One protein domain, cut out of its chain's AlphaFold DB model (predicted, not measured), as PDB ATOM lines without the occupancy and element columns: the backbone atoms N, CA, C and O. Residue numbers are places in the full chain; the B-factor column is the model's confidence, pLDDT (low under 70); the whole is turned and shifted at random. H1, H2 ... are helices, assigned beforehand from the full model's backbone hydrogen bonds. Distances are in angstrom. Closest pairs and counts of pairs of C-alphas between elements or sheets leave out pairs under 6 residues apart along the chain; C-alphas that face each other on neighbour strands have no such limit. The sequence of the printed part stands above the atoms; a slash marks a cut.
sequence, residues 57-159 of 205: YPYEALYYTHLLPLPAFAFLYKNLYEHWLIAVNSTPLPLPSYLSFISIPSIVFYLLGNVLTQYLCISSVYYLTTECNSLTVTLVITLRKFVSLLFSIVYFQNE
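AT A GLANCE: This is residues 57 to 159 of the 205 residues of the protein "UDP-xylose and UDP-N-acetylglucosamine transporter-like" of Diaphorina citri (UniProt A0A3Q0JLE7). One long helix, H4, runs through the middle; H1, H2 and H3 arch along it like a bow, meeting it near its two ends with a gap under H2, while H5 folds back from H4's last residues as the second arm of an open V. A loop in residues 89 to 105 joins the bow to H4, and its residues 96 to 101 stick out. The 103 printed residues include five named helices, H1 to H5 in order, and no named strand; the class is all helix. The whole is loose, with a radius of gyration of the C-alphas of 18.6 A and spans of 49 by 45 by 27 A.

IN THESE COORDINATES: H4, residues 106 to 131, is 38.2 A long and begins at C-alpha 106 (195.850, 344.830, 286.217). H5, residues 134 to 155, is 31.6 A long and ends at C-alpha 155 (215.954, 344.441, 297.165). H3 holds residues 77 to 88, 16.3 A; H2 residues 70 to 75, 9.3 A; H1 residues 58 to 67, 14.2 A, from C-alpha 58 (197.234, 316.378, 302.687).

HOW THE PARTS SIT: H4 is the hub, touching three helices, each opposite ways. With residues 125 to 129 alone it touches H5, a helical hairpin at a steep tilt of 36 degrees, only just past shallow; the closest C-alphas, of Thr 129 and Val 137, are 6.0 A apart. With residues 123 to 130 alone it touches H1 at a steep tilt of 45 degrees, closest C-alphas Pro 58 and Tyr 126, 5.6 A. With residues 107 to 108 alone it touches H3 at a steep tilt of 58 degrees, closest C-alphas Ala 87 and Ile 107, 5.5 A. H2 is apart from H4 and H5, and meets H1 and H3 only through their links. In H1, H3, H4 and H5 every O i to N i+4 pair is within hydrogen-bond range; in H2, 1 of 2.

THE WHOLE: The C-alphas of Ser 97 and Asn 133, the two farthest apart, are 51.1 A apart. The printed part has no cut. The link from H3 to H4 is long, 17 residues; the others are tight. Mean pLDDT of the printed part is 85.6, with residue 97 and residues 99 to 103 under 70.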
ATOM      1  N   TYR A  57     196.546 312.370 304.506       87.75
ATOM      2  CA  TYR A  57     195.840 312.821 303.303       87.75
ATOM      3  C   TYR A  57     195.898 314.355 303.170       87.75
ATOM      4  O   TYR A  57     194.927 315.050 303.476       87.75
ATOM      5  N   PRO A  58     197.034 314.926 302.715       83.81
ATOM      6  CA  PRO A  58     197.234 316.378 302.687       83.81
ATOM      7  C   PRO A  58     196.284 317.095 301.717       83.81
ATOM      8  O   PRO A  58     195.817 318.191 302.015       83.81
ATOM      9  N   TYR A  59     195.963 316.477 300.576       85.25
ATOM     10  CA  TYR A  59     195.053 317.055 299.579       85.25
ATOM     11  C   TYR A  59     193.596 317.084 300.052       85.25
ATOM     12  O   TYR A  59     192.871 318.029 299.753       85.25
ATOM     13  N   GLU A  60     193.180 316.082 300.823       87.31
ATOM     14  CA  GLU A  60     191.841 316.030 301.409       87.31
ATOM     15  C   GLU A  60     191.694 317.076 302.523       87.31
ATOM     16  O   GLU A  60     190.736 317.848 302.538       87.31
ATOM     17  N   ALA A  61     192.701 317.199 303.394       86.75
ATOM     18  CA  ALA A  61     192.746 318.261 304.396       86.75
ATOM     19  C   ALA A  61     192.752 319.665 303.758       86.75
ATOM     20  O   ALA A  61     192.071 320.575 304.243       86.75
ATOM     21  N   LEU A  62     193.472 319.837 302.641       87.69
ATOM     22  CA  LEU A  62     193.463 321.075 301.863       87.69
ATOM     23  C   LEU A  62     192.062 321.373 301.316       87.69
ATOM     24  O   LEU A  62     191.586 322.498 301.468       87.69
ATOM     25  N   TYR A  63     191.386 320.374 300.741       89.75
ATOM     26  CA  TYR A  63     190.026 320.506 300.220       89.75
ATOM     27  C   TYR A  63     189.044 320.967 301.304       89.75
ATOM     28  O   TYR A  63     188.393 321.997 301.131       89.75
ATOM     29  N   TYR A  64     188.994 320.291 302.458       89.88
ATOM     30  CA  TYR A  64     188.078 320.672 303.540       89.88
ATOM     31  C   TYR A  64     188.378 322.054 304.116       89.88
ATOM     32  O   TYR A  64     187.454 322.811 304.410       89.88
ATOM     33  N   THR A  65     189.655 322.426 304.217       88.00
ATOM     34  CA  THR A  65     190.053 323.750 304.717       88.00
ATOM     35  C   THR A  65     189.578 324.881 303.806       88.00
ATOM     36  O   THR A  65     189.301 325.972 304.293       88.00
ATOM     37  N   HIS A  66     189.456 324.639 302.499       87.94
ATOM     38  CA  HIS A  66     188.954 325.635 301.548       87.94
ATOM     39  C   HIS A  66     187.435 325.555 301.363       87.94
ATOM     40  O   HIS A  66     186.809 326.575 301.096       87.94
ATOM     41  N   LEU A  67     186.833 324.375 301.538       92.06
ATOM     42  CA  LEU A  67     185.390 324.169 301.413       92.06
ATOM     43  C   LEU A  67     184.615 324.727 302.617       92.06
ATOM     44  O   LEU A  67     183.610 325.408 302.436       92.06
ATOM     45  N   LEU A  68     185.076 324.459 303.845       91.62
ATOM     46  CA  LEU A  68     184.372 324.833 305.082       91.62
ATOM     47  C   LEU A  68     184.163 326.350 305.265       91.62
ATOM     48  O   LEU A  68     183.125 326.727 305.807       91.62
ATOM     49  N   PRO A  69     185.076 327.237 304.819       92.06
ATOM     50  CA  PRO A  69     184.847 328.680 304.867       92.06
ATOM     51  C   PRO A  69     183.865 329.209 303.811       92.06
ATOM     52  O   PRO A  69     183.359 330.317 303.979       92.06
ATOM     53  N   LEU A  70     183.567 328.474 302.728       90.62
ATOM     54  CA  LEU A  70     182.705 328.977 301.644       90.62
ATOM     55  C   LEU A  70     181.291 329.378 302.106       90.62
ATOM     56  O   LEU A  70     180.843 330.460 301.721       90.62
ATOM     57  N   PRO A  71     180.595 328.607 302.967       91.69
ATOM     58  CA  PRO A  71     179.330 329.045 303.553       91.69
ATOM     59  C   PRO A  71     179.451 330.345 304.355       91.69
ATOM     60  O   PRO A  71     178.551 331.179 304.315       91.69
ATOM     61  N   ALA A  72     180.569 330.559 305.054       90.25
ATOM     62  CA  ALA A  72     180.805 331.804 305.782       90.25
ATOM     63  C   ALA A  72     181.028 332.984 304.819       90.25
ATOM     64  O   ALA A  72     180.495 334.071 305.044       90.25
ATOM     65  N   PHE A  73     181.733 332.770 303.702       90.38
ATOM     66  CA  PHE A  73     181.889 333.782 302.652       90.38
ATOM     67  C   PHE A  73     180.565 334.171 301.990       90.38
ATOM     68  O   PHE A  73     180.425 335.316 301.558       90.38
ATOM     69  N   ALA A  74     179.572 333.277 301.961       90.69
ATOM     70  CA  ALA A  74     178.247 333.603 301.446       90.69
ATOM     71  C   ALA A  74     177.581 334.747 302.233       90.69
ATOM     72  O   ALA A  74     176.897 335.570 301.633       90.69
ATOM     73  N   PHE A  75     177.841 334.890 303.539       93.56
ATOM     74  CA  PHE A  75     177.353 336.042 304.312       93.56
ATOM     75  C   PHE A  75     178.001 337.371 303.891       93.56
ATOM     76  O   PHE A  75     177.396 338.429 304.049       93.56
ATOM     77  N   LEU A  76     179.206 337.330 303.318       92.19
ATOM     78  CA  LEU A  76     179.967 338.503 302.872       92.19
ATOM     79  C   LEU A  76     179.820 338.782 301.365       92.19
ATOM     80  O   LEU A  76     180.524 339.644 300.835       92.19
ATOM     81  N   TYR A  77     178.897 338.105 300.668       92.44
ATOM     82  CA  TYR A  77     178.813 338.149 299.203       92.44
ATOM     83  C   TYR A  77     178.690 339.571 298.629       92.44
ATOM     84  O   TYR A  77     179.253 339.848 297.574       92.44
ATOM     85  N   LYS A  78     177.987 340.481 299.325       93.12
ATOM     86  CA  LYS A  78     177.782 341.868 298.873       93.12
ATOM     87  C   LYS A  78     179.106 342.615 298.737       93.12
ATOM     88  O   LYS A  78     179.409 343.128 297.666       93.12
ATOM     89  N   ASN A  79     179.926 342.578 299.787       92.50
ATOM     90  CA  ASN A  79     181.251 343.196 299.779       92.50
ATOM     91  C   ASN A  79     182.141 342.572 298.698       92.50
ATOM     92  O   ASN A  79     182.857 343.284 297.996       92.50
ATOM     93  N   LEU A  80     182.076 341.246 298.534       91.38
ATOM     94  CA  LEU A  80     182.875 340.548 297.529       91.38
ATOM     95  C   LEU A  80     182.484 340.956 296.101       91.38
ATOM     96  O   LEU A  80     183.361 341.159 295.265       91.38
ATOM     97  N   TYR A  81     181.187 341.118 295.833       93.19
ATOM     98  CA  TYR A  81     180.683 341.541 294.528       93.19
ATOM     99  C   TYR A  81     181.100 342.976 294.182       93.19
ATOM    100  O   TYR A  81     181.546 343.233 293.065       93.19
ATOM    101  N   GLU A  82     181.026 343.896 295.146       93.81
ATOM    102  CA  GLU A  82     181.473 345.281 294.956       93.81
ATOM    103  C   GLU A  82     182.968 345.354 294.609       93.81
ATOM    104  O   GLU A  82     183.353 345.992 293.629       93.81
ATOM    105  N   HIS A  83     183.816 344.629 295.341       90.38
ATOM    106  CA  HIS A  83     185.259 344.605 295.081       90.38
ATOM    107  C   HIS A  83     185.611 343.876 293.782       90.38
ATOM    108  O   HIS A  83     186.557 344.260 293.096       90.38
ATOM    109  N   TRP A  84     184.836 342.855 293.405       91.38
ATOM    110  CA  TRP A  84     184.976 342.199 292.109       91.38
ATOM    111  C   TRP A  84     184.696 343.166 290.955       91.38
ATOM    112  O   TRP A  84     185.467 343.222 289.996       91.38
ATOM    113  N   LEU A  85     183.643 343.983 291.065       91.25
ATOM    114  CA  LEU A  85     183.326 344.998 290.061       91.25
ATOM    115  C   LEU A  85     184.453 346.035 289.935       91.25
ATOM    116  O   LEU A  85     184.832 346.394 288.820       91.25
ATOM    117  N   ILE A  86     185.031 346.474 291.057       87.81
ATOM    118  CA  ILE A  86     186.192 347.380 291.067       87.81
ATOM    119  C   ILE A  86     187.406 346.718 290.394       87.81
ATOM    120  O   ILE A  86     188.095 347.353 289.597       87.81
ATOM    121  N   ALA A  87     187.654 345.434 290.665       86.25
ATOM    122  CA  ALA A  87     188.781 344.703 290.093       86.25
ATOM    123  C   ALA A  87     188.674 344.551 288.566       86.25
ATOM    124  O   ALA A  87     189.666 344.743 287.860       86.25
ATOM    125  N   VAL A  88     187.481 344.247 288.043       87.12
ATOM    126  CA  VAL A  88     187.256 344.053 286.599       87.12
ATOM    127  C   VAL A  88     187.286 345.373 285.825       87.12
ATOM    128  O   VAL A  88     187.768 345.396 284.698       87.12
ATOM    129  N   ASN A  89     186.847 346.480 286.431       87.62
ATOM    130  CA  ASN A  89     186.896 347.813 285.813       87.62
ATOM    131  C   ASN A  89     188.252 348.527 285.984       87.62
ATOM    132  O   ASN A  89     188.377 349.708 285.655       87.62
ATOM    133  N   SER A  90     189.269 347.847 286.522       84.44
ATOM    134  CA  SER A  90     190.591 348.442 286.731       84.44
ATOM    135  C   SER A  90     191.359 348.654 285.426       84.44
ATOM    136  O   SER A  90     191.105 348.002 284.412       84.44
ATOM    137  N   THR A  91     192.326 349.575 285.449       82.88
ATOM    138  CA  THR A  91     193.118 349.919 284.265       82.88
ATOM    139  C   THR A  91     193.816 348.681 283.689       82.88
ATOM    140  O   THR A  91     194.415 347.906 284.455       82.88
ATOM    141  N   PRO A  92     193.770 348.483 282.359       79.00
ATOM    142  CA  PRO A  92     194.415 347.347 281.720       79.00
ATOM    143  C   PRO A  92     195.937 347.445 281.838       79.00
ATOM    144  O   PRO A  92     196.508 348.537 281.883       79.00
ATOM    145  N   LEU A  93     196.600 346.290 281.904       76.12
ATOM    146  CA  LEU A  93     198.061 346.225 281.925       76.12
ATOM    147  C   LEU A  93     198.653 346.808 280.629       76.12
ATOM    148  O   LEU A  93     198.153 346.491 279.546       76.12
ATOM    149  N   PRO A  94     199.742 347.599 280.706       70.00
ATOM    150  CA  PRO A  94     200.500 348.008 279.530       70.00
ATOM    151  C   PRO A  94     201.237 346.785 278.971       70.00
ATOM    152  O   PRO A  94     202.381 346.498 279.325       70.00
ATOM    153  N   LEU A  95     200.542 346.007 278.144       72.69
ATOM    154  CA  LEU A  95     201.100 344.831 277.492       72.69
ATOM    155  C   LEU A  95     201.947 345.253 276.278       72.69
ATOM    156  O   LEU A  95     201.602 346.215 275.588       72.69
ATOM    157  N   PRO A  96     203.047 344.537 275.988       73.19
ATOM    158  CA  PRO A  96     203.804 344.727 274.758       73.19
ATOM    159  C   PRO A  96     202.915 344.568 273.517       73.19
ATOM    160  O   PRO A  96     202.008 343.739 273.495       73.19
ATOM    161  N   SER A  97     203.222 345.308 272.454       68.94
ATOM    162  CA  SER A  97     202.397 345.465 271.244       68.94
ATOM    163  C   SER A  97     202.028 344.171 270.497       68.94
ATOM    164  O   SER A  97     201.092 344.180 269.703       68.94
ATOM    165  N   TYR A  98     202.702 343.048 270.766       70.19
ATOM    166  CA  TYR A  98     202.349 341.728 270.225       70.19
ATOM    167  C   TYR A  98     201.171 341.049 270.948       70.19
ATOM    168  O   TYR A  98     200.611 340.088 270.425       70.19
ATOM    169  N   LEU A  99     200.789 341.524 272.140       67.50
ATOM    170  CA  LEU A  99     199.730 340.948 272.979       67.50
ATOM    171  C   LEU A  99     198.516 341.880 273.153       67.50
ATOM    172  O   LEU A  99     197.628 341.585 273.951       67.50
ATOM    173  N   SER A 100     198.437 342.968 272.376       60.59
ATOM    174  CA  SER A 100     197.366 343.984 272.439       60.59
ATOM    175  C   SER A 100     195.947 343.470 272.153       60.59
ATOM    176  O   SER A 100     194.992 344.226 272.300       60.59
ATOM    177  N   PHE A 101     195.777 342.209 271.741       65.50
ATOM    178  CA  PHE A 101     194.459 341.603 271.513       65.50
ATOM    179  C   PHE A 101     193.759 341.182 272.819       65.50
ATOM    180  O   PHE A 101     192.552 340.954 272.832       65.50
ATOM    181  N   ILE A 102     194.504 341.084 273.927       68.56
ATOM    182  CA  ILE A 102     193.991 340.723 275.250       68.56
ATOM    183  C   ILE A 102     194.107 341.949 276.171       68.56
ATOM    184  O   ILE A 102     195.202 342.421 276.458       68.56
ATOM    185  N   SER A 103     192.975 342.471 276.652       67.69
ATOM    186  CA  SER A 103     192.942 343.535 277.665       67.69
ATOM    187  C   SER A 103     192.628 342.906 279.022       67.69
ATOM    188  O   SER A 103     191.473 342.621 279.328       67.69
ATOM    189  N   ILE A 104     193.664 342.601 279.812       76.44
ATOM    190  CA  ILE A 104     193.498 342.055 281.169       76.44
ATOM    191  C   ILE A 104     193.582 343.204 282.182       76.44
ATOM    192  O   ILE A 104     194.593 343.920 282.191       76.44
ATOM    193  N   PRO A 105     192.574 343.366 283.062       85.25
ATOM    194  CA  PRO A 105     192.640 344.314 284.168       85.25
ATOM    195  C   PRO A 105     193.820 343.986 285.090       85.25
ATOM    196  O   PRO A 105     194.004 342.840 285.512       85.25
ATOM    197  N   SER A 106     194.627 344.995 285.417       84.25
ATOM    198  CA  SER A 106     195.850 344.830 286.217       84.25
ATOM    199  C   SER A 106     195.608 344.166 287.577       84.25
ATOM    200  O   SER A 106     196.362 343.279 287.979       84.25
ATOM    201  N   ILE A 107     194.517 344.525 288.256       87.88
ATOM    202  CA  ILE A 107     194.169 343.975 289.573       87.88
ATOM    203  C   ILE A 107     193.857 342.477 289.485       87.88
ATOM    204  O   ILE A 107     194.304 341.708 290.334       87.88
ATOM    205  N   VAL A 108     193.144 342.040 288.442       88.00
ATOM    206  CA  VAL A 108     192.795 340.623 288.244       88.00
ATOM    207  C   VAL A 108     194.055 339.787 288.032       88.00
ATOM    208  O   VAL A 108     194.179 338.699 288.594       88.00
ATOM    209  N   PHE A 109     195.026 340.313 287.285       88.94
ATOM    210  CA  PHE A 109     196.308 339.646 287.082       88.94
ATOM    211  C   PHE A 109     197.099 339.486 288.390       88.94
ATOM    212  O   PHE A 109     197.554 338.385 288.704       88.94
ATOM    213  N   TYR A 110     197.225 340.551 289.193       89.62
ATOM    214  CA  TYR A 110     197.907 340.472 290.490       89.62
ATOM    215  C   TYR A 110     197.186 339.554 291.480       89.62
ATOM    216  O   TYR A 110     197.842 338.826 292.229       89.62
ATOM    217  N   LEU A 111     195.853 339.555 291.476       91.38
ATOM    218  CA  LEU A 111     195.048 338.665 292.307       91.38
ATOM    219  C   LEU A 111     195.276 337.201 291.918       91.38
ATOM    220  O   LEU A 111     195.537 336.374 292.786       91.38
ATOM    221  N   LEU A 112     195.276 336.893 290.619       91.44
ATOM    222  CA  LEU A 112     195.565 335.549 290.121       91.44
ATOM    223  C   LEU A 112     196.983 335.098 290.502       91.44
ATOM    224  O   LEU A 112     197.165 333.984 290.990       91.44
ATOM    225  N   GLY A 113     197.979 335.980 290.379       91.94
ATOM    226  CA  GLY A 113     199.342 335.710 290.846       91.94
ATOM    227  C   GLY A 113     199.425 335.429 292.354       91.94
ATOM    228  O   GLY A 113     200.093 334.480 292.776       91.94
ATOM    229  N   ASN A 114     198.708 336.201 293.176       92.25
ATOM    230  CA  ASN A 114     198.627 335.971 294.621       92.25
ATOM    231  C   ASN A 114     197.971 334.623 294.948       92.25
ATOM    232  O   ASN A 114     198.515 333.863 295.745       92.25
ATOM    233  N   VAL A 115     196.858 334.280 294.295       93.06
ATOM    234  CA  VAL A 115     196.157 333.007 294.518       93.06
ATOM    235  C   VAL A 115     197.039 331.816 294.139       93.06
ATOM    236  O   VAL A 115     197.144 330.864 294.911       93.06
ATOM    237  N   LEU A 116     197.728 331.868 292.994       93.88
ATOM    238  CA  LEU A 116     198.610 330.780 292.554       93.88
ATOM    239  C   LEU A 116     199.791 330.577 293.510       93.88
ATOM    240  O   LEU A 116     200.083 329.452 293.921       93.88
ATOM    241  N   THR A 117     200.462 331.660 293.899       90.12
ATOM    242  CA  THR A 117     201.603 331.585 294.827       90.12
ATOM    243  C   THR A 117     201.175 331.147 296.227       90.12
ATOM    244  O   THR A 117     201.874 330.351 296.864       90.12
ATOM    245  N   GLN A 118     200.010 331.603 296.697       90.44
ATOM    246  CA  GLN A 118     199.420 331.179 297.961       90.44
ATOM    247  C   GLN A 118     199.030 329.701 297.925       90.44
ATOM    248  O   GLN A 118     199.359 328.972 298.856       90.44
ATOM    249  N   TYR A 119     198.408 329.224 296.849       91.44
ATOM    250  CA  TYR A 119     198.072 327.811 296.695       91.44
ATOM    251  C   TYR A 119     199.322 326.922 296.749       91.44
ATOM    252  O   TYR A 119     199.375 325.981 297.542       91.44
ATOM    253  N   LEU A 120     200.369 327.259 295.987       89.38
ATOM    254  CA  LEU A 120     201.640 326.522 296.008       89.38
ATOM    255  C   LEU A 120     202.291 326.535 297.399       89.38
ATOM    256  O   LEU A 120     202.810 325.518 297.865       89.38
ATOM    257  N   CYS A 121     202.233 327.680 298.086       88.75
ATOM    258  CA  CYS A 121     202.693 327.831 299.462       88.75
ATOM    259  C   CYS A 121     201.943 326.912 300.424       88.75
ATOM    260  O   CYS A 121     202.571 326.157 301.163       88.75
ATOM    261  N   ILE A 122     200.615 327.002 300.440       88.31
ATOM    262  CA  ILE A 122     199.770 326.278 301.387       88.31
ATOM    263  C   ILE A 122     199.869 324.778 301.117       88.31
ATOM    264  O   ILE A 122     200.063 324.019 302.058       88.31
ATOM    265  N   SER A 123     199.839 324.356 299.852       86.81
ATOM    266  CA  SER A 123     200.016 322.951 299.470       86.81
ATOM    267  C   SER A 123     201.340 322.384 299.998       86.81
ATOM    268  O   SER A 123     201.363 321.333 300.639       86.81
ATOM    269  N   SER A 124     202.434 323.141 299.850       86.12
ATOM    270  CA  SER A 124     203.749 322.754 300.377       86.12
ATOM    271  C   SER A 124     203.763 322.648 301.909       86.12
ATOM    272  O   SER A 124     204.365 321.730 302.461       86.12
ATOM    273  N   VAL A 125     203.087 323.566 302.613       87.75
ATOM    274  CA  VAL A 125     202.974 323.540 304.083       87.75
ATOM    275  C   VAL A 125     202.136 322.354 304.561       87.75
ATOM    276  O   VAL A 125     202.533 321.674 305.504       87.75
ATOM    277  N   TYR A 126     201.009 322.068 303.908       87.50
ATOM    278  CA  TYR A 126     200.160 320.924 304.251       87.50
ATOM    279  C   TYR A 126     200.893 319.600 304.042       87.50
ATOM    280  O   TYR A 126     200.838 318.740 304.915       87.50
ATOM    281  N   TYR A 127     201.650 319.474 302.950       85.56
ATOM    282  CA  TYR A 127     202.522 318.324 302.725       85.56
ATOM    283  C   TYR A 127     203.600 318.197 303.812       85.56
ATOM    284  O   TYR A 127     203.821 317.125 304.365       85.56
ATOM    285  N   LEU A 128     204.243 319.301 304.201       84.81
ATOM    286  CA  LEU A 128     205.238 319.266 305.276       84.81
ATOM    287  C   LEU A 128     204.621 318.872 306.628       84.81
ATOM    288  O   LEU A 128     205.267 318.203 307.431       84.81
ATOM    289  N   THR A 129     203.363 319.247 306.865       84.81
ATOM    290  CA  THR A 129     202.628 318.923 308.096       84.81
ATOM    291  C   THR A 129     202.270 317.442 308.197       84.81
ATOM    292  O   THR A 129     202.118 316.932 309.303       84.81
ATOM    293  N   THR A 130     202.181 316.718 307.077       85.44
ATOM    294  CA  THR A 130     202.004 315.259 307.123       85.44
ATOM    295  C   THR A 130     203.310 314.521 307.387       85.44
ATOM    296  O   THR A 130     203.288 313.421 307.935       85.44
ATOM    297  N   GLU A 131     204.452 315.104 307.021       82.44
ATOM    298  CA  GLU A 131     205.762 314.452 307.141       82.44
ATOM    299  C   GLU A 131     206.532 314.820 308.410       82.44
ATOM    300  O   GLU A 131     207.424 314.080 308.823       82.44
ATOM    301  N   CYS A 132     206.204 315.942 309.046       83.69
ATOM    302  CA  CYS A 132     206.935 316.476 310.188       83.69
ATOM    303  C   CYS A 132     206.009 316.832 311.357       83.69
ATOM    304  O   CYS A 132     204.831 317.125 311.186       83.69
ATOM    305  N   ASN A 133     206.583 316.869 312.562       84.88
ATOM    306  CA  ASN A 133     205.908 317.371 313.758       84.88
ATOM    307  C   ASN A 133     205.551 318.870 313.604       84.88
ATOM    308  O   ASN A 133     206.287 319.624 312.959       84.88
ATOM    309  N   SER A 134     204.473 319.320 314.257       84.88
ATOM    310  CA  SER A 134     203.974 320.702 314.235       84.88
ATOM    311  C   SER A 134     205.046 321.749 314.589       84.88
ATOM    312  O   SER A 134     205.094 322.840 314.009       84.88
ATOM    313  N   LEU A 135     205.978 321.396 315.480       85.38
ATOM    314  CA  LEU A 135     207.111 322.249 315.855       85.38
ATOM    315  C   LEU A 135     208.052 322.535 314.669       85.38
ATOM    316  O   LEU A 135     208.392 323.689 314.408       85.38
ATOM    317  N   THR A 136     208.436 321.498 313.920       84.06
ATOM    318  CA  THR A 136     209.306 321.619 312.737       84.06
ATOM    319  C   THR A 136     208.616 322.412 311.632       84.06
ATOM    320  O   THR A 136     209.237 323.270 311.007       84.06
ATOM    321  N   VAL A 137     207.320 322.171 311.421       85.94
ATOM    322  CA  VAL A 137     206.500 322.915 310.451       85.94
ATOM    323  C   VAL A 137     206.493 324.404 310.790       85.94
ATOM    324  O   VAL A 137     206.744 325.242 309.923       85.94
ATOM    325  N   THR A 138     206.273 324.736 312.064       87.88
ATOM    326  CA  THR A 138     206.291 326.120 312.549       87.88
ATOM    327  C   THR A 138     207.648 326.770 312.289       87.88
ATOM    328  O   THR A 138     207.702 327.866 311.730       87.88
ATOM    329  N   LEU A 139     208.749 326.078 312.596       84.12
ATOM    330  CA  LEU A 139     210.094 326.583 312.332       84.12
ATOM    331  C   LEU A 139     210.327 326.855 310.839       84.12
ATOM    332  O   LEU A 139     210.757 327.950 310.481       84.12
ATOM    333  N   VAL A 140     209.971 325.926 309.949       83.94
ATOM    334  CA  VAL A 140     210.133 326.113 308.497       83.94
ATOM    335  C   VAL A 140     209.303 327.294 307.976       83.94
ATOM    336  O   VAL A 140     209.789 328.082 307.162       83.94
ATOM    337  N   ILE A 141     208.079 327.487 308.480       86.00
ATOM    338  CA  ILE A 141     207.243 328.644 308.120       86.00
ATOM    339  C   ILE A 141     207.876 329.954 308.605       86.00
ATOM    340  O   ILE A 141     207.885 330.941 307.864       86.00
ATOM    341  N   THR A 142     208.415 329.988 309.827       87.44
ATOM    342  CA  THR A 142     209.103 331.187 310.338       87.44
ATOM    343  C   THR A 142     210.361 331.505 309.532       87.44
ATOM    344  O   THR A 142     210.559 332.662 309.164       87.44
ATOM    345  N   LEU A 143     211.138 330.487 309.144       84.50
ATOM    346  CA  LEU A 143     212.310 330.638 308.287       84.50
ATOM    347  C   LEU A 143     211.920 331.201 306.917       84.50
ATOM    348  O   LEU A 143     212.545 332.146 306.448       84.50
ATOM    349  N   ARG A 144     210.843 330.703 306.296       85.25
ATOM    350  CA  ARG A 144     210.320 331.250 305.033       85.25
ATOM    351  C   ARG A 144     209.988 332.738 305.147       85.25
ATOM    352  O   ARG A 144     210.385 333.520 304.284       85.25
ATOM    353  N   LYS A 145     209.236 333.127 306.183       86.12
ATOM    354  CA  LYS A 145     208.865 334.533 306.418       86.12
ATOM    355  C   LYS A 145     210.109 335.398 306.618       86.12
ATOM    356  O   LYS A 145     210.198 336.480 306.048       86.12
ATOM    357  N   PHE A 146     211.087 334.886 307.359       87.62
ATOM    358  CA  PHE A 146     212.358 335.553 307.596       87.62
ATOM    359  C   PHE A 146     213.193 335.729 306.314       87.62
ATOM    360  O   PHE A 146     213.659 336.829 306.036       87.62
ATOM    361  N   VAL A 147     213.327 334.693 305.481       85.69
ATOM    362  CA  VAL A 147     214.032 334.786 304.189       85.69
ATOM    363  C   VAL A 147     213.344 335.784 303.256       85.69
ATOM    364  O   VAL A 147     214.016 336.579 302.604       85.69
ATOM    365  N   SER A 148     212.008 335.794 303.230       85.62
ATOM    366  CA  SER A 148     211.245 336.784 302.465       85.62
ATOM    367  C   SER A 148     211.507 338.213 302.951       85.62
ATOM    368  O   SER A 148     211.590 339.128 302.135       85.62
ATOM    369  N   LEU A 149     211.651 338.406 304.265       85.62
ATOM    370  CA  LEU A 149     212.007 339.692 304.861       85.62
ATOM    371  C   LEU A 149     213.424 340.106 304.437       85.62
ATOM    372  O   LEU A 149     213.599 341.218 303.946       85.62
ATOM    373  N   LEU A 150     214.415 339.216 304.549       86.06
ATOM    374  CA  LEU A 150     215.789 339.500 304.118       86.06
ATOM    375  C   LEU A 150     215.860 339.891 302.641       86.06
ATOM    376  O   LEU A 150     216.507 340.879 302.304       86.06
ATOM    377  N   PHE A 151     215.171 339.146 301.773       86.38
ATOM    378  CA  PHE A 151     215.105 339.471 300.351       86.38
ATOM    379  C   PHE A 151     214.504 340.860 300.124       86.38
ATOM    380  O   PHE A 151     215.046 341.634 299.341       86.38
ATOM    381  N   SER A 152     213.434 341.198 300.848       86.69
ATOM    382  CA  SER A 152     212.820 342.526 300.788       86.69
ATOM    383  C   SER A 152     213.817 343.631 301.161       86.69
ATOM    384  O   SER A 152     214.000 344.571 300.393       86.69
ATOM    385  N   ILE A 153     214.543 343.499 302.279       86.06
ATOM    386  CA  ILE A 153     215.533 344.508 302.704       86.06
ATOM    387  C   ILE A 153     216.649 344.665 301.662       86.06
ATOM    388  O   ILE A 153     216.999 345.791 301.308       86.06
ATOM    389  N   VAL A 154     217.185 343.551 301.145       84.50
ATOM    390  CA  VAL A 154     218.247 343.568 300.124       84.50
ATOM    391  C   VAL A 154     217.757 344.211 298.824       84.50
ATOM    392  O   VAL A 154     218.481 345.000 298.218       84.50
ATOM    393  N   TYR A 155     216.529 343.907 298.398       88.06
ATOM    394  CA  TYR A 155     215.954 344.441 297.165       88.06
ATOM    395  C   TYR A 155     215.685 345.948 297.248       88.06
ATOM    396  O   TYR A 155     216.041 346.681 296.330       88.06
ATOM    397  N   PHE A 156     215.117 346.429 298.359       87.38
ATOM    398  CA  PHE A 156     214.814 347.851 298.560       87.38
ATOM    399  C   PHE A 156     216.027 348.696 298.990       87.38
ATOM    400  O   PHE A 156     215.870 349.898 299.188       87.38
ATOM    401  N   GLN A 157     217.223 348.097 299.116       82.31
ATOM    402  CA  GLN A 157     218.462 348.772 299.543       82.31
ATOM    403  C   GLN A 157     218.296 349.553 300.862       82.31
ATOM    404  O   GLN A 157     218.915 350.595 301.065       82.31
ATOM    405  N   ASN A 158     217.442 349.063 301.764       79.25
ATOM    406  CA  ASN A 158     217.233 349.708 303.056       79.25
ATOM    407  C   ASN A 158     218.461 349.491 303.957       79.25
ATOM    408  O   ASN A 158     219.071 348.418 303.925       79.25
ATOM    409  N   GLU A 159     218.815 350.479 304.781       77.81
ATOM    410  CA  GLU A 159     219.994 350.377 305.644       77.81
ATOM    411  C   GLU A 159     219.856 349.199 306.624       77.81
ATOM    412  O   GLU A 159     218.933 349.121 307.446       77.81
TER     413      GLU A 159